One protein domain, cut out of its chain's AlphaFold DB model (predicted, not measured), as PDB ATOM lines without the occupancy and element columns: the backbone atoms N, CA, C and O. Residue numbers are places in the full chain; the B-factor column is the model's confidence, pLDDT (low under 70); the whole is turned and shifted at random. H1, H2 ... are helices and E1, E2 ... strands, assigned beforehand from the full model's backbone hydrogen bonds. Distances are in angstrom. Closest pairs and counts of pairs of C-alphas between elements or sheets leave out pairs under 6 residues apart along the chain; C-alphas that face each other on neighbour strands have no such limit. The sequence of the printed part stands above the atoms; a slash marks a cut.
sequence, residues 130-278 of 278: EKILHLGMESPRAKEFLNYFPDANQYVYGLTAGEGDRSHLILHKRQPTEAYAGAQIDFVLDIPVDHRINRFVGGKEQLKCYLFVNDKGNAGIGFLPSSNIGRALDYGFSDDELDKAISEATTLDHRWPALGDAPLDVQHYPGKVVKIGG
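Overview. This is residues 130 to 278 of the 278 residues of an uncharacterized protein of Candidatus Omnitrophica bacterium (UniProt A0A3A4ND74). A strongly twisted, arched sheet of six strands makes the core, with H1 and H2 packed on one face at one part of it and the longest helix, H4, over the strands E5 and E4 at the other. H3 only grazes the sheet beside H2, and the stretch after H4 returns through short H5 from the E5 edge to the E6 edge. The printed part has 149 residues, in the order H1 H2 E1 E2 E3 E4 E5 H3 H4 H5 E6; the sheet runs E5 E4 E3 E2 E1 E6, antiparallel, and the class is mixed, helices and strands. It is compact, with a radius of gyration of the C-alphas of 15.8 A and spans of 44 by 31 by 23 A.

Along the chain. H1, residues 130 to 136, begins at C-alpha 130 (21.691, -5.713, -38.148), and H2 is residues 140 to 148, 12.9 A long. E1 is residues 153 to 157, 13.2 A; E2 is residues 167 to 176, 29.6 A; E3, residues 183 to 194, is 35.3 A long and begins at (49.389, -18.022, -51.160). E4 is residues 206 to 215, 28.5 A, and E5 residues 218 to 224, 19.3 A. H3 is residues 229 to 235, H4 residues 239 to 251, 17.9 A, and H5 residues 264 to 267. E6, residues 273 to 277, ends at C-alpha 277 (29.943, -4.406, -43.911).

Arrangement. E1 to E5 form a meander, each strand the antiparallel neighbour of the one before, by four hairpins. N 171 and O 189 of E2 and E3 are 3.0 A apart, within hydrogen-bond range; so are N 186 and O 210 of E3 and E4, 2.8 A, and N 220 and O 213 of E5 and E4, 2.9 A. On the other side of E2, N 155 and O 170 are 2.9 A apart, and the edge strand E6 has N 274 and O 156 of E1 at 2.9 A. H1, H2 and H4 on one face of the sheet give two layers. H1 is on the sheet, its Gly 136 C-alpha 5.7 A from that of Leu 169, the closest to E2. H2 lies over E3 and E2 at a height of 9.9 A and only just touches H3, with 3 pairs of C-alphas within 8 A, the closest those of Phe 145 and Ile 229, 7.3 A. H4 lies over E5 and E4 at a height of 7.8 A, the closest C-alphas to E5 being those of Gly 222 and Ala 245, 4.3 A. H5 stands only just at the sheet's level, at 3.6 A. In H1, H2, H3 and H4 every O i to N i+4 pair is within hydrogen-bond range; H5 is too short for one.

Size, cuts and confidence. The C-alphas of Ile 197 and Lys 216 are the farthest apart, 47.5 A. The printed part has no cut and ends at the chain's last residue. The links E3 to E4 and H4 to H5 are long. The mean pLDDT of the printed part is 74.5; 53 residues are under 70, among them 158 to 166, 194 to 203 and 252 to 262.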
ATOM      1  N   GLU A 130      21.060  -6.803 -38.908       84.31
ATOM      2  CA  GLU A 130      21.691  -5.713 -38.148       84.31
ATOM      3  C   GLU A 130      21.690  -6.002 -36.648       84.31
ATOM      4  O   GLU A 130      22.624  -5.661 -35.925       84.31
ATOM      5  N   LYS A 131      20.641  -6.670 -36.165       80.81
ATOM      6  CA  LYS A 131      20.530  -7.050 -34.764       80.81
ATOM      7  C   LYS A 131      21.452  -8.217 -34.416       80.81
ATOM      8  O   LYS A 131      22.008  -8.227 -33.321       80.81
ATOM      9  N   ILE A 132      21.629  -9.181 -35.323       80.69
ATOM     10  CA  ILE A 132      22.612 -10.262 -35.143       80.69
ATOM     11  C   ILE A 132      24.021  -9.672 -35.128       80.69
ATOM     12  O   ILE A 132      24.799 -10.011 -34.241       80.69
ATOM     13  N   LEU A 133      24.313  -8.744 -36.046       87.06
ATOM     14  CA  LEU A 133      25.576  -8.015 -36.060       87.06
ATOM     15  C   LEU A 133      25.809  -7.300 -34.727       87.06
ATOM     16  O   LEU A 133      26.815  -7.552 -34.078       87.06
ATOM     17  N   HIS A 134      24.859  -6.476 -34.275       86.19
ATOM     18  CA  HIS A 134      24.980  -5.759 -33.005       86.19
ATOM     19  C   HIS A 134      25.280  -6.705 -31.834       86.19
ATOM     20  O   HIS A 134      26.177  -6.437 -31.043       86.19
ATOM     21  N   LEU A 135      24.548  -7.819 -31.726       82.88
ATOM     22  CA  LEU A 135      24.759  -8.805 -30.663       82.88
ATOM     23  C   LEU A 135      26.114  -9.515 -30.783       82.88
ATOM     24  O   LEU A 135      26.778  -9.727 -29.775       82.88
ATOM     25  N   GLY A 136      26.548  -9.877 -31.991       84.06
ATOM     26  CA  GLY A 136      27.854 -10.505 -32.207       84.06
ATOM     27  C   GLY A 136      29.020  -9.567 -31.872       84.06
ATOM     28  O   GLY A 136      30.016  -9.998 -31.295       84.06
ATOM     29  N   MET A 137      28.859  -8.270 -32.141       87.56
ATOM     30  CA  MET A 137      29.842  -7.223 -31.836       87.56
ATOM     31  C   MET A 137      30.006  -6.941 -30.331       87.56
ATOM     32  O   MET A 137      30.948  -6.255 -29.927       87.56
ATOM     33  N   GLU A 138      29.133  -7.488 -29.478       85.94
ATOM     34  CA  GLU A 138      29.339  -7.491 -28.024       85.94
ATOM     35  C   GLU A 138      30.489  -8.425 -27.599       85.94
ATOM     36  O   GLU A 138      31.046  -8.234 -26.515       85.94
ATOM     37  N   SER A 139      30.887  -9.394 -28.438       83.44
ATOM     38  CA  SER A 139      32.003 -10.301 -28.140       83.44
ATOM     39  C   SER A 139      33.326  -9.529 -27.986       83.44
ATOM     40  O   SER A 139      33.712  -8.761 -28.874       83.44
ATOM     41  N   PRO A 140      34.097  -9.771 -26.907       83.69
ATOM     42  CA  PRO A 140      35.453  -9.240 -26.777       83.69
ATOM     43  C   PRO A 140      36.375  -9.679 -27.921       83.69
ATOM     44  O   PRO A 140      37.201  -8.890 -28.371       83.69
ATOM     45  N   ARG A 141      36.198 -10.908 -28.429       83.69
ATOM     46  CA  ARG A 141      36.993 -11.456 -29.538       83.69
ATOM     47  C   ARG A 141      36.679 -10.779 -30.866       83.69
ATOM     48  O   ARG A 141      37.592 -10.593 -31.661       83.69
ATOM     49  N   ALA A 142      35.431 -10.356 -31.083       87.62
ATOM     50  CA  ALA A 142      35.076  -9.534 -32.243       87.62
ATOM     51  C   ALA A 142      35.861  -8.217 -32.246       87.62
ATOM     52  O   ALA A 142      36.447  -7.840 -33.255       87.62
ATOM     53  N   LYS A 143      35.901  -7.534 -31.094       87.62
ATOM     54  CA  LYS A 143      36.632  -6.269 -30.938       87.62
ATOM     55  C   LYS A 143      38.131  -6.454 -31.122       87.62
ATOM     56  O   LYS A 143      38.751  -5.666 -31.820       87.62
ATOM     57  N   GLU A 144      38.695  -7.499 -30.522       85.81
ATOM     58  CA  GLU A 144      40.101  -7.862 -30.704       85.81
ATOM     59  C   GLU A 144      40.410  -8.078 -32.188       85.81
ATOM     60  O   GLU A 144      41.278  -7.404 -32.726       85.81
ATOM     61  N   PHE A 145      39.631  -8.912 -32.881       87.31
ATOM     62  CA  PHE A 145      39.801  -9.174 -34.311       87.31
ATOM     63  C   PHE A 145      39.752  -7.896 -35.159       87.31
ATOM     64  O   PHE A 145      40.605  -7.699 -36.019       87.31
ATOM     65  N   LEU A 146      38.794  -7.003 -34.898       89.50
ATOM     66  CA  LEU A 146      38.656  -5.739 -35.627       89.50
ATOM     67  C   LEU A 146      39.737  -4.710 -35.287       89.50
ATOM     68  O   LEU A 146      39.998  -3.826 -36.094       89.50
ATOM     69  N   ASN A 147      40.392  -4.814 -34.130       88.50
ATOM     70  CA  ASN A 147      41.557  -3.981 -33.839       88.50
ATOM     71  C   ASN A 147      42.744  -4.359 -34.737       88.50
ATOM     72  O   ASN A 147      43.466  -3.471 -35.183       88.50
ATOM     73  N   TYR A 148      42.934  -5.654 -35.022       84.94
ATOM     74  CA  TYR A 148      43.952  -6.112 -35.975       84.94
ATOM     75  C   TYR A 148      43.521  -5.895 -37.429       84.94
ATOM     76  O   TYR A 148      44.342  -5.531 -38.269       84.94
ATOM     77  N   PHE A 149      42.231  -6.084 -37.726       88.88
ATOM     78  CA  PHE A 149      41.662  -5.966 -39.068       88.88
ATOM     79  C   PHE A 149      40.451  -5.018 -39.089       88.88
ATOM     80  O   PHE A 149      39.306  -5.482 -39.117       88.88
ATOM     81  N   PRO A 150      40.671  -3.690 -39.100       88.00
ATOM     82  CA  PRO A 150      39.581  -2.710 -39.063       88.00
ATOM     83  C   PRO A 150      38.629  -2.784 -40.263       88.00
ATOM     84  O   PRO A 150      37.460  -2.434 -40.145       88.00
ATOM     85  N   ASP A 151      39.130  -3.257 -41.403       88.19
ATOM     86  CA  ASP A 151      38.428  -3.406 -42.681       88.19
ATOM     87  C   ASP A 151      38.018  -4.869 -42.955       88.19
ATOM     88  O   ASP A 151      37.931  -5.318 -44.102       88.19
ATOM     89  N   ALA A 152      37.827  -5.664 -41.897       88.88
ATOM     90  CA  ALA A 152      37.341  -7.029 -42.031       88.88
ATOM     91  C   ALA A 152      35.906  -7.064 -42.570       88.88
ATOM     92  O   ALA A 152      35.019  -6.335 -42.118       88.88
ATOM     93  N   ASN A 153      35.654  -8.000 -43.483       89.94
ATOM     94  CA  ASN A 153      34.317  -8.264 -43.988       89.94
ATOM     95  C   ASN A 153      33.442  -8.867 -42.883       89.94
ATOM     96  O   ASN A 153      33.870  -9.758 -42.145       89.94
ATOM     97  N   GLN A 154      32.189  -8.422 -42.819       90.56
ATOM     98  CA  GLN A 154      31.222  -8.833 -41.805       90.56
ATOM     99  C   GLN A 154      30.059  -9.562 -42.471       90.56
ATOM    100  O   GLN A 154      29.286  -8.968 -43.237       90.56
ATOM    101  N   TYR A 155      29.922 -10.849 -42.169       88.06
ATOM    102  CA  TYR A 155      28.861 -11.700 -42.696       88.06
ATOM    103  C   TYR A 155      27.957 -12.186 -41.572       88.06
ATOM    104  O   TYR A 155      28.420 -12.566 -40.503       88.06
ATOM    105  N   VAL A 156      26.657 -12.219 -41.832       85.75
ATOM    106  CA  VAL A 156      25.660 -12.760 -40.911       85.75
ATOM    107  C   VAL A 156      24.912 -13.895 -41.585       85.75
ATOM    108  O   VAL A 156      24.477 -13.765 -42.732       85.75
ATOM    109  N   TYR A 157      24.730 -14.996 -40.860       80.62
ATOM    110  CA  TYR A 157      24.014 -16.167 -41.352       80.62
ATOM    111  C   TYR A 157      23.006 -16.717 -40.330       80.62
ATOM    112  O   TYR A 157      23.104 -16.456 -39.129       80.62
ATOM    113  N   GLY A 158      22.009 -17.464 -40.826       68.62
ATOM    114  CA  GLY A 158      20.929 -18.050 -40.015       68.62
ATOM    115  C   GLY A 158      19.713 -17.130 -39.869       68.62
ATOM    116  O   GLY A 158      19.393 -16.672 -38.771       68.62
ATOM    117  N   LEU A 159      19.050 -16.844 -40.997       60.34
ATOM    118  CA  LEU A 159      17.947 -15.875 -41.105       60.34
ATOM    119  C   LEU A 159      16.544 -16.503 -41.144       60.34
ATOM    120  O   LEU A 159      15.554 -15.772 -41.204       60.34
ATOM    121  N   THR A 160      16.425 -17.834 -41.149       53.88
ATOM    122  CA  THR A 160      15.121 -18.498 -41.288       53.88
ATOM    123  C   THR A 160      14.538 -18.936 -39.943       53.88
ATOM    124  O   THR A 160      15.247 -19.351 -39.030       53.88
ATOM    125  N   ALA A 161      13.206 -18.877 -39.828       50.69
ATOM    126  CA  ALA A 161      12.459 -19.279 -38.630       50.69
ATOM    127  C   ALA A 161      12.527 -20.795 -38.326       50.69
ATOM    128  O   ALA A 161      12.141 -21.217 -37.236       50.69
ATOM    129  N   GLY A 162      12.984 -21.610 -39.287       50.66
ATOM    130  CA  GLY A 162      13.092 -23.069 -39.175       50.66
ATOM    131  C   GLY A 162      14.467 -23.570 -38.721       50.66
ATOM    132  O   GLY A 162      14.545 -24.611 -38.079       50.66
ATOM    133  N   GLU A 163      15.539 -22.812 -38.961       51.75
ATOM    134  CA  GLU A 163      16.925 -23.161 -38.583       51.75
ATOM    135  C   GLU A 163      17.258 -22.737 -37.134       51.75
ATOM    136  O   GLU A 163      18.395 -22.416 -36.788       51.75
ATOM    137  N   GLY A 164      16.219 -22.706 -36.293       46.69
ATOM    138  CA  GLY A 164      16.083 -21.999 -35.019       46.69
ATOM    139  C   GLY A 164      16.979 -22.413 -33.852       46.69
ATOM    140  O   GLY A 164      16.467 -22.589 -32.746       46.69
ATOM    141  N   ASP A 165      18.298 -22.461 -34.032       51.75
ATOM    142  CA  ASP A 165      19.245 -22.514 -32.907       51.75
ATOM    143  C   ASP A 165      20.607 -21.836 -33.135       51.75
ATOM    144  O   ASP A 165      21.389 -21.740 -32.189       51.75
ATOM    145  N   ARG A 166      20.925 -21.362 -34.348       64.06
ATOM    146  CA  ARG A 166      22.292 -20.931 -34.685       64.06
ATOM    147  C   ARG A 166      22.295 -19.774 -35.685       64.06
ATOM    148  O   ARG A 166      22.412 -19.979 -36.887       64.06
ATOM    149  N   SER A 167      22.136 -18.552 -35.179       78.88
ATOM    150  CA  SER A 167      22.528 -17.349 -35.923       78.88
ATOM    151  C   SER A 167      23.980 -17.054 -35.601       78.88
ATOM    152  O   SER A 167      24.417 -17.317 -34.484       78.88
ATOM    153  N   HIS A 168      24.730 -16.516 -36.546       83.50
ATOM    154  CA  HIS A 168      26.144 -16.252 -36.322       83.50
ATOM    155  C   HIS A 168      26.592 -14.990 -37.043       83.50
ATOM    156  O   HIS A 168      26.033 -14.600 -38.072       83.50
ATOM    157  N   LEU A 169      27.633 -14.392 -36.479       87.31
ATOM    158  CA  LEU A 169      28.436 -13.348 -37.087       87.31
ATOM    159  C   LEU A 169      29.788 -13.960 -37.473       87.31
ATOM    160  O   LEU A 169      30.473 -14.509 -36.614       87.31
ATOM    161  N   ILE A 170      30.172 -13.840 -38.743       89.00
ATOM    162  CA  ILE A 170      31.532 -14.113 -39.213       89.00
ATOM    163  C   ILE A 170      32.237 -12.796 -39.463       89.00
ATOM    164  O   ILE A 170      31.757 -11.968 -40.243       89.00
ATOM    165  N   LEU A 171      33.414 -12.656 -38.866       89.69
ATOM    166  CA  LEU A 171      34.397 -11.668 -39.280       89.69
ATOM    167  C   LEU A 171      35.461 -12.359 -40.123       89.69
ATOM    168  O   LEU A 171      35.957 -13.425 -39.755       89.69
ATOM    169  N   HIS A 172      35.789 -11.768 -41.264       90.62
ATOM    170  CA  HIS A 172      36.727 -12.357 -42.209       90.62
ATOM    171  C   HIS A 172      37.726 -11.336 -42.727       90.62
ATOM    172  O   HIS A 172      37.358 -10.247 -43.171       90.62
ATOM    173  N   LYS A 173      38.996 -11.738 -42.733       89.19
ATOM    174  CA  LYS A 173      40.060 -11.025 -43.427       89.19
ATOM    175  C   LYS A 173      40.957 -12.012 -44.165       89.19
ATOM    176  O   LYS A 173      41.413 -12.988 -43.578       89.19
ATOM    177  N   ARG A 174      41.235 -11.712 -45.435       85.88
ATOM    178  CA  ARG A 174      42.239 -12.404 -46.248       85.88
ATOM    179  C   ARG A 174      43.515 -11.575 -46.296       85.88
ATOM    180  O   ARG A 174      43.446 -10.378 -46.581       85.88
ATOM    181  N   GLN A 175      44.663 -12.197 -46.050       85.12
ATOM    182  CA  GLN A 175      45.972 -11.558 -46.192       85.12
ATOM    183  C   GLN A 175      46.911 -12.404 -47.057       85.12
ATOM    184  O   GLN A 175      46.864 -13.630 -46.978       85.12
ATOM    185  N   PRO A 176      47.756 -11.788 -47.899       81.50
ATOM    186  CA  PRO A 176      48.824 -12.514 -48.580       81.50
ATOM    187  C   PRO A 176      49.862 -13.016 -47.566       81.50
ATOM    188  O   PRO A 176      50.086 -12.364 -46.547       81.50
ATOM    189  N   THR A 177      50.505 -14.150 -47.851       76.38
ATOM    190  CA  THR A 177      51.670 -14.623 -47.085       76.38
ATOM    191  C   THR A 177      52.939 -14.525 -47.924       76.38
ATOM    192  O   THR A 177      52.930 -14.826 -49.117       76.38
ATOM    193  N   GLU A 178      54.039 -14.098 -47.305       73.44
ATOM    194  CA  GLU A 178      55.347 -13.996 -47.962       73.44
ATOM    195  C   GLU A 178      56.021 -15.365 -48.136       73.44
ATOM    196  O   GLU A 178      56.876 -15.519 -49.006       73.44
ATOM    197  N   ALA A 179      55.601 -16.373 -47.361       68.12
ATOM    198  CA  ALA A 179      56.193 -17.711 -47.372       68.12
ATOM    199  C   ALA A 179      56.033 -18.437 -48.720       68.12
ATOM    200  O   ALA A 179      56.856 -19.278 -49.075       68.12
ATOM    201  N   TYR A 180      54.988 -18.116 -49.496       68.50
ATOM    202  CA  TYR A 180      54.761 -18.724 -50.805       68.50
ATOM    203  C   TYR A 180      54.048 -17.766 -51.764       68.50
ATOM    204  O   TYR A 180      52.977 -17.232 -51.467       68.50
ATOM    205  N   ALA A 181      54.621 -17.570 -52.954       68.88
ATOM    206  CA  ALA A 181      54.074 -16.661 -53.954       68.88
ATOM    207  C   ALA A 181      52.674 -17.107 -54.413       68.88
ATOM    208  O   ALA A 181      52.492 -18.207 -54.932       68.88
ATOM    209  N   GLY A 182      51.682 -16.230 -54.237       70.44
ATOM    210  CA  GLY A 182      50.283 -16.515 -54.575       70.44
ATOM    211  C   GLY A 182      49.496 -17.248 -53.483       70.44
ATOM    212  O   GLY A 182      48.318 -17.541 -53.700       70.44
ATOM    213  N   ALA A 183      50.104 -17.510 -52.320       76.88
ATOM    214  CA  ALA A 183      49.389 -18.022 -51.160       76.88
ATOM    215  C   ALA A 183      48.767 -16.891 -50.324       76.88
ATOM    216  O   ALA A 183      49.304 -15.786 -50.202       76.88
ATOM    217  N   GLN A 184      47.606 -17.174 -49.742       83.88
ATOM    218  CA  GLN A 184      46.834 -16.244 -48.922       83.88
ATOM    219  C   GLN A 184      46.301 -16.971 -47.689       83.88
ATOM    220  O   GLN A 184      45.955 -18.143 -47.768       83.88
ATOM    221  N   ILE A 185      46.208 -16.289 -46.555       83.56
ATOM    222  CA  ILE A 185      45.627 -16.819 -45.321       83.56
ATOM    223  C   ILE A 185      44.283 -16.130 -45.091       83.56
ATOM    224  O   ILE A 185      44.223 -14.899 -45.037       83.56
ATOM    225  N   ASP A 186      43.212 -16.910 -44.936       85.12
ATOM    226  CA  ASP A 186      41.956 -16.409 -44.379       85.12
ATOM    227  C   ASP A 186      41.944 -16.577 -42.872       85.12
ATOM    228  O   ASP A 186      42.039 -17.689 -42.351       85.12
ATOM    229  N   PHE A 187      41.715 -15.465 -42.190       86.00
ATOM    230  CA  PHE A 187      41.333 -15.424 -40.793       86.00
ATOM    231  C   PHE A 187      39.812 -15.311 -40.726       86.00
ATOM    232  O   PHE A 187      39.237 -14.329 -41.201       86.00
ATOM    233  N   VAL A 188      39.157 -16.327 -40.164       87.56
ATOM    234  CA  VAL A 188      37.695 -16.426 -40.066       87.56
ATOM    235  C   VAL A 188      37.316 -16.586 -38.601       87.56
ATOM    236  O   VAL A 188      37.548 -17.638 -38.008       87.56
ATOM    237  N   LEU A 189      36.734 -15.550 -38.002       87.81
ATOM    238  CA  LEU A 189      36.193 -15.617 -36.648       87.81
ATOM    239  C   LEU A 189      34.688 -15.871 -36.705       87.81
ATOM    240  O   LEU A 189      33.930 -14.995 -37.116       87.81
ATOM    241  N   ASP A 190      34.269 -17.053 -36.264       86.62
ATOM    242  CA  ASP A 190      32.873 -17.463 -36.164       86.62
ATOM    243  C   ASP A 190      32.337 -17.221 -34.744       86.62
ATOM    244  O   ASP A 190      32.865 -17.747 -33.757       86.62
ATOM    245  N   ILE A 191      31.288 -16.407 -34.640       85.94
ATOM    246  CA  ILE A 191      30.690 -15.972 -33.380       85.94
ATOM    247  C   ILE A 191      29.226 -16.413 -33.350       85.94
ATOM    248  O   ILE A 191      28.388 -15.815 -34.034       85.94
ATOM    249  N   PRO A 192      28.870 -17.413 -32.526       79.75
ATOM    250  CA  PRO A 192      27.484 -17.827 -32.380       79.75
ATOM    251  C   PRO A 192      26.675 -16.789 -31.593       79.75
ATOM    252  O   PRO A 192      27.075 -16.318 -30.528       79.75
ATOM    253  N   VAL A 193      25.485 -16.480 -32.098       76.00
ATOM    254  CA  VAL A 193      24.519 -15.550 -31.511       76.00
ATOM    255  C   VAL A 193      23.236 -16.308 -31.168       76.00
ATOM    256  O   VAL A 193      22.547 -16.847 -32.038       76.00
ATOM    257  N   ASP A 194      22.884 -16.328 -29.881       69.19
ATOM    258  CA  ASP A 194      21.649 -16.956 -29.413       69.19
ATOM    259  C   ASP A 194      20.477 -15.960 -29.453       69.19
ATOM    260  O   ASP A 194      20.338 -15.044 -28.631       69.19
ATOM    261  N   HIS A 195      19.582 -16.167 -30.418       59.34
ATOM    262  CA  HIS A 195      18.376 -15.361 -30.593       59.34
ATOM    263  C   HIS A 195      17.336 -15.576 -29.476       59.34
ATOM    264  O   HIS A 195      16.491 -14.701 -29.261       59.34
ATOM    265  N   ARG A 196      17.381 -16.697 -28.734       56.56
ATOM    266  CA  ARG A 196      16.408 -17.020 -27.670       56.56
ATOM    267  C   ARG A 196      16.613 -16.158 -26.433       56.56
ATOM    268  O   ARG A 196      15.643 -15.757 -25.791       56.56
ATOM    269  N   ILE A 197      17.869 -15.862 -26.112       55.41
ATOM    270  CA  ILE A 197      18.255 -15.053 -24.946       55.41
ATOM    271  C   ILE A 197      18.453 -13.585 -25.352       55.41
ATOM    272  O   ILE A 197      18.444 -12.703 -24.495       55.41
ATOM    273  N   ASN A 198      18.535 -13.305 -26.662       57.69
ATOM    274  CA  ASN A 198      18.765 -11.965 -27.199       57.69
ATOM    275  C   ASN A 198      20.036 -11.341 -26.602       57.69
ATOM    276  O   ASN A 198      20.057 -10.156 -26.269       57.69
ATOM    277  N   ARG A 199      21.038 -12.197 -26.388       58.44
ATOM    278  CA  ARG A 199      22.321 -11.911 -25.759       58.44
ATOM    279  C   ARG A 199      23.388 -12.744 -26.446       58.44
ATOM    280  O   ARG A 199      23.125 -13.858 -26.900       58.44
ATOM    281  N   PHE A 200      24.593 -12.207 -26.456       59.41
ATOM    282  CA  PHE A 200      25.790 -12.944 -26.803       59.41
ATOM    283  C   PHE A 200      26.044 -14.111 -25.822       59.41
ATOM    284  O   PHE A 200      25.851 -13.973 -24.611       59.41
ATOM    285  N   VAL A 201      26.475 -15.270 -26.342       60.31
ATOM    286  CA  VAL A 201      26.874 -16.440 -25.540       60.31
ATOM    287  C   VAL A 201      28.393 -16.567 -25.594       60.31
ATOM    288  O   VAL A 201      28.941 -17.162 -26.518       60.31
ATOM    289  N   GLY A 202      29.063 -16.001 -24.591       62.06
ATOM    290  CA  GLY A 202      30.523 -16.033 -24.480       62.06
ATOM    291  C   GLY A 202      31.116 -17.431 -24.348       62.06
ATOM    292  O   GLY A 202      30.509 -18.322 -23.750       62.06
ATOM    293  N   GLY A 203      32.329 -17.603 -24.882       65.69
ATOM    294  CA  GLY A 203      33.138 -18.815 -24.742       65.69
ATOM    295  C   GLY A 203      32.894 -19.871 -25.819       65.69
ATOM    296  O   GLY A 203      33.319 -21.014 -25.652       65.69
ATOM    297  N   LYS A 204      32.196 -19.519 -26.903       74.81
ATOM    298  CA  LYS A 204      31.935 -20.409 -28.046       74.81
ATOM    299  C   LYS A 204      32.459 -19.858 -29.371       74.81
ATOM    300  O   LYS A 204      32.217 -20.475 -30.404       74.81
ATOM    301  N   GLU A 205      33.137 -18.715 -29.350       81.62
ATOM    302  CA  GLU A 205      33.767 -18.150 -30.537       81.62
ATOM    303  C   GLU A 205      34.879 -19.074 -31.041       81.62
ATOM    304  O   GLU A 205      35.664 -19.605 -30.250       81.62
ATOM    305  N   GLN A 206      34.947 -19.262 -32.355       81.25
ATOM    306  CA  GLN A 206      35.949 -20.108 -32.992       81.25
ATOM    307  C   GLN A 206      36.693 -19.304 -34.048       81.25
ATOM    308  O   GLN A 206      36.097 -18.862 -35.027       81.25
ATOM    309  N   LEU A 207      38.000 -19.134 -33.858       82.75
ATOM    310  CA  LEU A 207      38.870 -18.697 -34.939       82.75
ATOM    311  C   LEU A 207      39.251 -19.916 -35.775       82.75
ATOM    312  O   LEU A 207      39.659 -20.943 -35.230       82.75
ATOM    313  N   LYS A 208      39.136 -19.777 -37.089       83.44
ATOM    314  CA  LYS A 208      39.645 -20.725 -38.070       83.44
ATOM    315  C   LYS A 208      40.593 -19.988 -39.003       83.44
ATOM    316  O   LYS A 208      40.296 -18.877 -39.448       83.44
ATOM    317  N   CYS A 209      41.728 -20.615 -39.277       83.00
ATOM    318  CA  CYS A 209      42.739 -20.098 -40.183       83.00
ATOM    319  C   CYS A 209      42.921 -21.090 -41.327       83.00
ATOM    320  O   CYS A 209      43.209 -22.267 -41.101       83.00
ATOM    321  N   TYR A 210      42.744 -20.611 -42.550       81.12
ATOM    322  CA  TYR A 210      42.861 -21.431 -43.750       81.12
ATOM    323  C   TYR A 210      43.933 -20.843 -44.656       81.12
ATOM    324  O   TYR A 210      43.901 -19.648 -44.947       81.12
ATOM    325  N   LEU A 211      44.872 -21.674 -45.100       82.00
ATOM    326  CA  LEU A 211      45.841 -21.314 -46.123       82.00
ATOM    327  C   LEU A 211      45.271 -21.679 -47.493       82.00
ATOM    328  O   LEU A 211      44.909 -22.827 -47.737       82.00
ATOM    329  N   PHE A 212      45.242 -20.713 -48.397       78.94
ATOM    330  CA  PHE A 212      44.853 -20.880 -49.786       78.94
ATOM    331  C   PHE A 212      46.066 -20.748 -50.679       78.94
ATOM    332  O   PHE A 212      46.782 -19.754 -50.613       78.94
ATOM    333  N   VAL A 213      46.257 -21.730 -51.553       75.69
ATOM    334  CA  VAL A 213      47.275 -21.688 -52.599       75.69
ATOM    335  C   VAL A 213      46.557 -21.739 -53.939       75.69
ATOM    336  O   VAL A 213      45.982 -22.764 -54.307       75.69
ATOM    337  N   ASN A 214      46.555 -20.616 -54.656       70.44
ATOM    338  CA  ASN A 214      45.959 -20.540 -55.986       70.44
ATOM    339  C   ASN A 214      46.963 -21.035 -57.037       70.44
ATOM    340  O   ASN A 214      48.044 -20.466 -57.177       70.44
ATOM    341  N   ASP A 215      46.591 -22.054 -57.812       68.06
ATOM    342  CA  ASP A 215      47.383 -22.580 -58.928       68.06
ATOM    343  C   ASP A 215      46.497 -22.818 -60.160       68.06
ATOM    344  O   ASP A 215      45.553 -23.610 -60.134       68.06
ATOM    345  N   LYS A 216      46.811 -22.113 -61.257       62.28
ATOM    346  CA  LYS A 216      46.257 -22.317 -62.614       62.28
ATOM    347  C   LYS A 216      44.741 -22.597 -62.664       62.28
ATOM    348  O   LYS A 216      44.293 -23.511 -63.351       62.28
ATOM    349  N   GLY A 217      43.953 -21.780 -61.961       61.22
ATOM    350  CA  GLY A 217      42.481 -21.815 -61.990       61.22
ATOM    351  C   GLY A 217      41.814 -22.649 -60.892       61.22
ATOM    352  O   GLY A 217      40.589 -22.634 -60.802       61.22
ATOM    353  N   ASN A 218      42.593 -23.312 -60.036       66.94
ATOM    354  CA  ASN A 218      42.103 -24.043 -58.870       66.94
ATOM    355  C   ASN A 218      42.777 -23.539 -57.585       66.94
ATOM    356  O   ASN A 218      43.889 -23.013 -57.625       66.94
ATOM    357  N   ALA A 219      42.112 -23.729 -56.446       70.75
ATOM    358  CA  ALA A 219      42.637 -23.416 -55.122       70.75
ATOM    359  C   ALA A 219      42.842 -24.702 -54.308       70.75
ATOM    360  O   ALA A 219      41.932 -25.524 -54.169       70.75
ATOM    361  N   GLY A 220      44.050 -24.874 -53.772       71.75
ATOM    362  CA  GLY A 220      44.339 -25.833 -52.708       71.75
ATOM    363  C   GLY A 220      44.089 -25.193 -51.344       71.75
ATOM    364  O   GLY A 220      44.385 -24.010 -51.166       71.75
ATOM    365  N   ILE A 221      43.547 -25.957 -50.391       74.25
ATOM    366  CA  ILE A 221      43.266 -25.482 -49.028       74.25
ATOM    367  C   ILE A 221      44.097 -26.293 -48.037       74.25
ATOM    368  O   ILE A 221      43.960 -27.512 -47.973       74.25
ATOM    369  N   GLY A 222      44.929 -25.611 -47.259       73.69
ATOM    370  CA  GLY A 222      45.643 -26.158 -46.109       73.69
ATOM    371  C   GLY A 222      45.026 -25.642 -44.815       73.69
ATOM    372  O   GLY A 222      44.613 -24.481 -44.739       73.69
ATOM    373  N   PHE A 223      44.939 -26.481 -43.783       76.56
ATOM    374  CA  PHE A 223      44.419 -26.040 -42.490       76.56
ATOM    375  C   PHE A 223      45.556 -25.551 -41.596       76.56
ATOM    376  O   PHE A 223      46.511 -26.283 -41.343       76.56
ATOM    377  N   LEU A 224      45.434 -24.330 -41.072       76.75
ATOM    378  CA  LEU A 224      46.388 -23.803 -40.103       76.75
ATOM    379  C   LEU A 224      45.820 -23.982 -38.689       76.75
ATOM    380  O   LEU A 224      44.787 -23.388 -38.355       76.75
ATOM    381  N   PRO A 225      46.461 -24.799 -37.832       64.19
ATOM    382  CA  PRO A 225      45.945 -25.087 -36.506       64.19
ATOM    383  C   PRO A 225      46.142 -23.880 -35.584       64.19
ATOM    384  O   PRO A 225      47.148 -23.758 -34.893       64.19
ATOM    385  N   SER A 226      45.150 -22.994 -35.507       60.88
ATOM    386  CA  SER A 226      45.085 -22.027 -34.414       60.88
ATOM    387  C   SER A 226      43.673 -21.843 -33.894       60.88
ATOM    388  O   SER A 226      42.779 -21.379 -34.590       60.88
ATOM    389  N   SER A 227      43.500 -22.164 -32.613       55.91
ATOM    390  CA  SER A 227      42.316 -21.824 -31.829       55.91
ATOM    391  C   SER A 227      42.455 -20.476 -31.107       55.91
ATOM    392  O   SER A 227      41.577 -20.118 -30.324       55.91
ATOM    393  N   ASN A 228      43.568 -19.749 -31.291       64.94
ATOM    394  CA  ASN A 228      43.869 -18.523 -30.549       64.94
ATOM    395  C   ASN A 228      44.233 -17.365 -31.489       64.94
ATOM    396  O   ASN A 228      45.280 -17.382 -32.136       64.94
ATOM    397  N   ILE A 229      43.368 -16.347 -31.494       63.47
ATOM    398  CA  ILE A 229      43.499 -15.118 -32.287       63.47
ATOM    399  C   ILE A 229      44.813 -14.404 -31.985       63.47
ATOM    400  O   ILE A 229      45.598 -14.196 -32.902       63.47
ATOM    401  N   GLY A 230      45.109 -14.134 -30.711       60.69
ATOM    402  CA  GLY A 230      46.352 -13.464 -30.324       60.69
ATOM    403  C   GLY A 230      47.594 -14.255 -30.736       60.69
ATOM    404  O   GLY A 230      48.545 -13.682 -31.237       60.69
ATOM    405  N   ARG A 231      47.583 -15.597 -30.657       71.00
ATOM    406  CA  ARG A 231      48.733 -16.393 -31.134       71.00
ATOM    407  C   ARG A 231      48.948 -16.222 -32.639       71.00
ATOM    408  O   ARG A 231      50.068 -15.953 -33.053       71.00
ATOM    409  N   ALA A 232      47.890 -16.397 -33.430       68.06
ATOM    410  CA  ALA A 232      47.988 -16.329 -34.887       68.06
ATOM    411  C   ALA A 232      48.342 -14.920 -35.386       68.06
ATOM    412  O   ALA A 232      49.012 -14.795 -36.404       68.06
ATOM    413  N   LEU A 233      47.903 -13.876 -34.677       66.12
ATOM    414  CA  LEU A 233      48.123 -12.485 -35.073       66.12
ATOM    415  C   LEU A 233      49.412 -11.883 -34.499       66.12
ATOM    416  O   LEU A 233      50.085 -11.147 -35.212       66.12
ATOM    417  N   ASP A 234      49.790 -12.215 -33.261       68.56
ATOM    418  CA  ASP A 234      50.988 -11.657 -32.610       68.56
ATOM    419  C   ASP A 234      52.264 -12.448 -32.923       68.56
ATOM    420  O   ASP A 234      53.347 -11.870 -32.990       68.56
ATOM    421  N   TYR A 235      52.157 -13.771 -33.091       68.25
ATOM    422  CA  TYR A 235      53.311 -14.663 -33.274       68.25
ATOM    423  C   TYR A 235      53.322 -15.370 -34.632       68.25
ATOM    424  O   TYR A 235      54.298 -16.047 -34.952       68.25
ATOM    425  N   GLY A 236      52.260 -15.219 -35.427       72.56
ATOM    426  CA  GLY A 236      52.132 -15.885 -36.717       72.56
ATOM    427  C   GLY A 236      52.054 -17.410 -36.601       72.56
ATOM    428  O   GLY A 236      51.658 -17.975 -35.575       72.56
ATOM    429  N   PHE A 237      52.429 -18.072 -37.691       78.44
ATOM    430  CA  PHE A 237      52.551 -19.523 -37.787       78.44
ATOM    431  C   PHE A 237      54.027 -19.884 -37.921       78.44
ATOM    432  O   PHE A 237      54.786 -19.141 -38.541       78.44
ATOM    433  N   SER A 238      54.432 -21.005 -37.332       79.19
ATOM    434  CA  SER A 238      55.792 -21.518 -37.522       79.19
ATOM    435  C   SER A 238      56.005 -22.006 -38.957       79.19
ATOM    436  O   SER A 238      55.050 -22.423 -39.616       79.19
ATOM    437  N   ASP A 239      57.257 -21.998 -39.419       79.06
ATOM    438  CA  ASP A 239      57.621 -22.492 -40.754       79.06
ATOM    439  C   ASP A 239      57.153 -23.944 -40.957       79.06
ATOM    440  O   ASP A 239      56.540 -24.255 -41.972       79.06
ATOM    441  N   ASP A 240      57.291 -24.797 -39.935       81.06
ATOM    442  CA  ASP A 240      56.803 -26.184 -39.962       81.06
ATOM    443  C   ASP A 240      55.271 -26.281 -40.136       81.06
ATOM    444  O   ASP A 240      54.764 -27.168 -40.830       81.06
ATOM    445  N   GLU A 241      54.501 -25.387 -39.498       81.94
ATOM    446  CA  GLU A 241      53.036 -25.333 -39.634       81.94
ATOM    447  C   GLU A 241      52.627 -24.863 -41.037       81.94
ATOM    448  O   GLU A 241      51.669 -25.393 -41.609       81.94
ATOM    449  N   LEU A 242      53.359 -23.896 -41.596       79.50
ATOM    450  CA  LEU A 242      53.137 -23.382 -42.945       79.50
ATOM    451  C   LEU A 242      53.498 -24.422 -44.005       79.50
ATOM    452  O   LEU A 242      52.669 -24.699 -44.867       79.50
ATOM    453  N   ASP A 243      54.667 -25.050 -43.915       80.62
ATOM    454  CA  ASP A 243      55.119 -26.081 -44.853       80.62
ATOM    455  C   ASP A 243      54.171 -27.278 -44.862       80.62
ATOM    456  O   ASP A 243      53.811 -27.799 -45.922       80.62
ATOM    457  N   LYS A 244      53.680 -27.676 -43.684       82.69
ATOM    458  CA  LYS A 244      52.657 -28.714 -43.578       82.69
ATOM    459  C   LYS A 244      51.355 -28.293 -44.258       82.69
ATOM    460  O   LYS A 244      50.811 -29.075 -45.037       82.69
ATOM    461  N   ALA A 245      50.862 -27.079 -44.011       79.00
ATOM    462  CA  ALA A 245      49.637 -26.586 -44.640       79.00
ATOM    463  C   ALA A 245      49.785 -26.431 -46.166       79.00
ATOM    464  O   ALA A 245      48.854 -26.745 -46.905       79.00
ATOM    465  N   ILE A 246      50.954 -26.005 -46.656       78.81
ATOM    466  CA  ILE A 246      51.280 -25.938 -48.089       78.81
ATOM    467  C   ILE A 246      51.303 -27.347 -48.687       78.81
ATOM    468  O   ILE A 246      50.713 -27.582 -49.745       78.81
ATOM    469  N   SER A 247      51.945 -28.302 -48.010       78.56
ATOM    470  CA  SER A 247      51.952 -29.703 -48.431       78.56
ATOM    471  C   SER A 247      50.530 -30.258 -48.488       78.56
ATOM    472  O   SER A 247      50.167 -30.885 -49.478       78.56
ATOM    473  N   GLU A 248      49.688 -30.003 -47.488       78.25
ATOM    474  CA  GLU A 248      48.279 -30.415 -47.497       78.25
ATOM    475  C   GLU A 248      47.520 -29.784 -48.676       78.25
ATOM    476  O   GLU A 248      46.896 -30.503 -49.459       78.25
ATOM    477  N   ALA A 249      47.654 -28.468 -48.869       74.00
ATOM    478  CA  ALA A 249      47.004 -27.727 -49.949       74.00
ATOM    479  C   ALA A 249      47.400 -28.229 -51.348       74.00
ATOM    480  O   ALA A 249      46.589 -28.187 -52.273       74.00
ATOM    481  N   THR A 250      48.638 -28.699 -51.513       73.94
ATOM    482  CA  THR A 250      49.175 -29.181 -52.795       73.94
ATOM    483  C   THR A 250      48.926 -30.670 -53.047       73.94
ATOM    484  O   THR A 250      48.858 -31.072 -54.210       73.94
ATOM    485  N   THR A 251      48.752 -31.474 -51.989       70.25
ATOM    486  CA  THR A 251      48.578 -32.939 -52.072       70.25
ATOM    487  C   THR A 251      47.108 -33.371 -52.144       70.25
ATOM    488  O   THR A 251      46.818 -34.451 -52.647       70.25
ATOM    489  N   LEU A 252      46.165 -32.563 -51.648       59.28
ATOM    490  CA  LEU A 252      44.742 -32.919 -51.621       59.28
ATOM    491  C   LEU A 252      44.154 -33.102 -53.036       59.28
ATOM    492  O   LEU A 252      44.074 -32.157 -53.821       59.28
ATOM    493  N   ASP A 253      43.623 -34.301 -53.309       55.28
ATOM    494  CA  ASP A 253      42.845 -34.638 -54.520       55.28
ATOM    495  C   ASP A 253      41.559 -33.792 -54.672       55.28
ATOM    496  O   ASP A 253      40.931 -33.753 -55.731       55.28
ATOM    497  N   HIS A 254      41.169 -33.073 -53.619       54.81
ATOM    498  CA  HIS A 254      40.059 -32.127 -53.609       54.81
ATOM    499  C   HIS A 254      40.555 -30.712 -53.907       54.81
ATOM    500  O   HIS A 254      40.647 -29.861 -53.021       54.81
ATOM    501  N   ARG A 255      40.868 -30.458 -55.180       63.25
ATOM    502  CA  ARG A 255      41.076 -29.095 -55.677       63.25
ATOM    503  C   ARG A 255      39.739 -28.371 -55.749       63.25
ATOM    504  O   ARG A 255      38.782 -28.867 -56.344       63.25
ATOM    505  N   TRP A 256      39.687 -27.192 -55.150       64.06
ATOM    506  CA  TRP A 256      38.506 -26.345 -55.178       64.06
ATOM    507  C   TRP A 256      38.553 -25.450 -56.417       64.06
ATOM    508  O   TRP A 256      39.649 -25.093 -56.868       64.06
ATOM    509  N   PRO A 257      37.396 -25.047 -56.973       63.91
ATOM    510  CA  PRO A 257      37.358 -23.916 -57.891       63.91
ATOM    511  C   PRO A 257      38.054 -22.714 -57.249       63.91
ATOM    512  O   PRO A 257      38.059 -22.598 -56.020       63.91
ATOM    513  N   ALA A 258      38.623 -21.817 -58.057       64.81
ATOM    514  CA  ALA A 258      39.199 -20.579 -57.542       64.81
ATOM    515  C   ALA A 258      38.203 -19.885 -56.595       64.81
ATOM    516  O   ALA A 258      37.104 -19.494 -57.000       64.81
ATOM    517  N   LEU A 259      38.572 -19.791 -55.319       64.38
ATOM    518  CA  LEU A 259      37.712 -19.202 -54.307       64.38
ATOM    519  C   LEU A 259      37.683 -17.691 -54.518       64.38
ATOM    520  O   LEU A 259      38.727 -17.042 -54.575       64.38
ATOM    521  N   GLY A 260      36.474 -17.137 -54.619       64.94
ATOM    522  CA  GLY A 260      36.275 -15.690 -54.636       64.94
ATOM    523  C   GLY A 260      36.643 -15.035 -53.299       64.94
ATOM    524  O   GLY A 260      37.199 -15.665 -52.397       64.94
ATOM    525  N   ASP A 261      36.286 -13.763 -53.142       66.19
ATOM    526  CA  ASP A 261      36.641 -12.971 -51.952       66.19
ATOM    527  C   ASP A 261      35.924 -13.410 -50.662       66.19
ATOM    528  O   ASP A 261      36.304 -12.997 -49.569       66.19
ATOM    529  N   ALA A 262      34.878 -14.235 -50.766       67.94
ATOM    530  CA  ALA A 262      34.138 -14.740 -49.613       67.94
ATOM    531  C   ALA A 262      34.867 -15.929 -48.949       67.94
ATOM    532  O   ALA A 262      35.376 -16.796 -49.666       67.94
ATOM    533  N   PRO A 263      34.861 -16.031 -47.606       72.94
ATOM    534  CA  PRO A 263      35.510 -17.132 -46.898       72.94
ATOM    535  C   PRO A 263      34.806 -18.466 -47.154       72.94
ATOM    536  O   PRO A 263      33.593 -18.511 -47.377       72.94
ATOM    537  N   LEU A 264      35.559 -19.565 -47.047       73.00
ATOM    538  CA  LEU A 264      35.064 -20.932 -47.266       73.00
ATOM    539  C   LEU A 264      33.808 -21.245 -46.431       73.00
ATOM    540  O   LEU A 264      32.816 -21.747 -46.957       73.00
ATOM    541  N   ASP A 265      33.818 -20.871 -45.149       71.25
ATOM    542  CA  ASP A 265      32.702 -21.088 -44.220       71.25
ATOM    543  C   ASP A 265      31.390 -20.426 -44.690       71.25
ATOM    544  O   ASP A 265      30.306 -20.954 -44.448       71.25
ATOM    545  N   VAL A 266      31.474 -19.290 -45.396       72.25
ATOM    546  CA  VAL A 266      30.307 -18.588 -45.958       72.25
ATOM    547  C   VAL A 266      29.787 -19.283 -47.213       72.25
ATOM    548  O   VAL A 266      28.576 -19.358 -47.409       72.25
ATOM    549  N   GLN A 267      30.678 -19.796 -48.062       70.94
ATOM    550  CA  GLN A 267      30.298 -20.415 -49.337       70.94
ATOM    551  C   GLN A 267      29.542 -21.740 -49.156       70.94
ATOM    552  O   GLN A 267      28.736 -22.106 -50.010       70.94
ATOM    553  N   HIS A 268      29.765 -22.437 -48.039       68.56
ATOM    554  CA  HIS A 268      29.140 -23.731 -47.740       68.56
ATOM    555  C   HIS A 268      28.043 -23.673 -46.686       68.56
ATOM    556  O   HIS A 268      27.528 -24.716 -46.276       68.56
ATOM    557  N   TYR A 269      27.667 -22.476 -46.238       69.69
ATOM    558  CA  TYR A 269      26.622 -22.368 -45.240       69.69
ATOM    559  C   TYR A 269      25.262 -22.790 -45.834       69.69
ATOM    560  O   TYR A 269      24.867 -22.262 -46.874       69.69
ATOM    561  N   PRO A 270      24.508 -23.707 -45.194       62.19
ATOM    562  CA  PRO A 270      23.256 -24.237 -45.747       62.19
ATOM    563  C   PRO A 270      22.091 -23.228 -45.764       62.19
ATOM    564  O   PRO A 270      21.025 -23.544 -46.288       62.19
ATOM    565  N   GLY A 271      22.279 -22.025 -45.210       68.19
ATOM    566  CA  GLY A 271      21.254 -20.986 -45.089       68.19
ATOM    567  C   GLY A 271      21.604 -19.672 -45.794       68.19
ATOM    568  O   GLY A 271      22.657 -19.508 -46.405       68.19
ATOM    569  N   LYS A 272      20.711 -18.679 -45.682       72.62
ATOM    570  CA  LYS A 272      20.927 -17.347 -46.269       72.62
ATOM    571  C   LYS A 272      22.049 -16.606 -45.535       72.62
ATOM    572  O   LYS A 272      21.931 -16.347 -44.336       72.62
ATOM    573  N   VAL A 273      23.073 -16.203 -46.285       78.19
ATOM    574  CA  VAL A 273      24.154 -15.329 -45.816       78.19
ATOM    575  C   VAL A 273      23.927 -13.905 -46.319       78.19
ATOM    576  O   VAL A 273      23.534 -13.695 -47.466       78.19
ATOM    577  N   VAL A 274      24.159 -12.918 -45.457       83.44
ATOM    578  CA  VAL A 274      24.096 -11.491 -45.791       83.44
ATOM    579  C   VAL A 274      25.416 -10.838 -45.396       83.44
ATOM    580  O   VAL A 274      25.822 -10.916 -44.239       83.44
ATOM    581  N   LYS A 275      26.083 -10.184 -46.355       85.00
ATOM    582  CA  LYS A 275      27.218  -9.295 -46.079       85.00
ATOM    583  C   LYS A 275      26.668  -7.939 -45.640       85.00
ATOM    584  O   LYS A 275      25.867  -7.360 -46.368       85.00
ATOM    585  N   ILE A 276      27.068  -7.461 -44.464       81.25
ATOM    586  CA  ILE A 276      26.546  -6.209 -43.884       81.25
ATOM    587  C   ILE A 276      27.586  -5.084 -43.937       81.25
ATOM    588  O   ILE A 276      27.213  -3.921 -44.048       81.25
ATOM    589  N   GLY A 277      28.881  -5.410 -43.915       69.62
ATOM    590  CA  GLY A 277      29.943  -4.406 -43.911       69.62
ATOM    591  C   GLY A 277      31.309  -4.949 -44.321       69.62
ATOM    592  O   GLY A 277      31.485  -6.162 -44.493       69.62
ATOM    593  N   GLY A 278      32.234  -4.014 -44.509       62.06
ATOM    594  CA  GLY A 278      33.621  -4.175 -44.942       62.06
ATOM    595  C   GLY A 278      34.148  -2.814 -45.365       62.06
ATOM    596  O   GLY A 278      33.482  -2.215 -46.239       62.06
TER     597      GLY A 278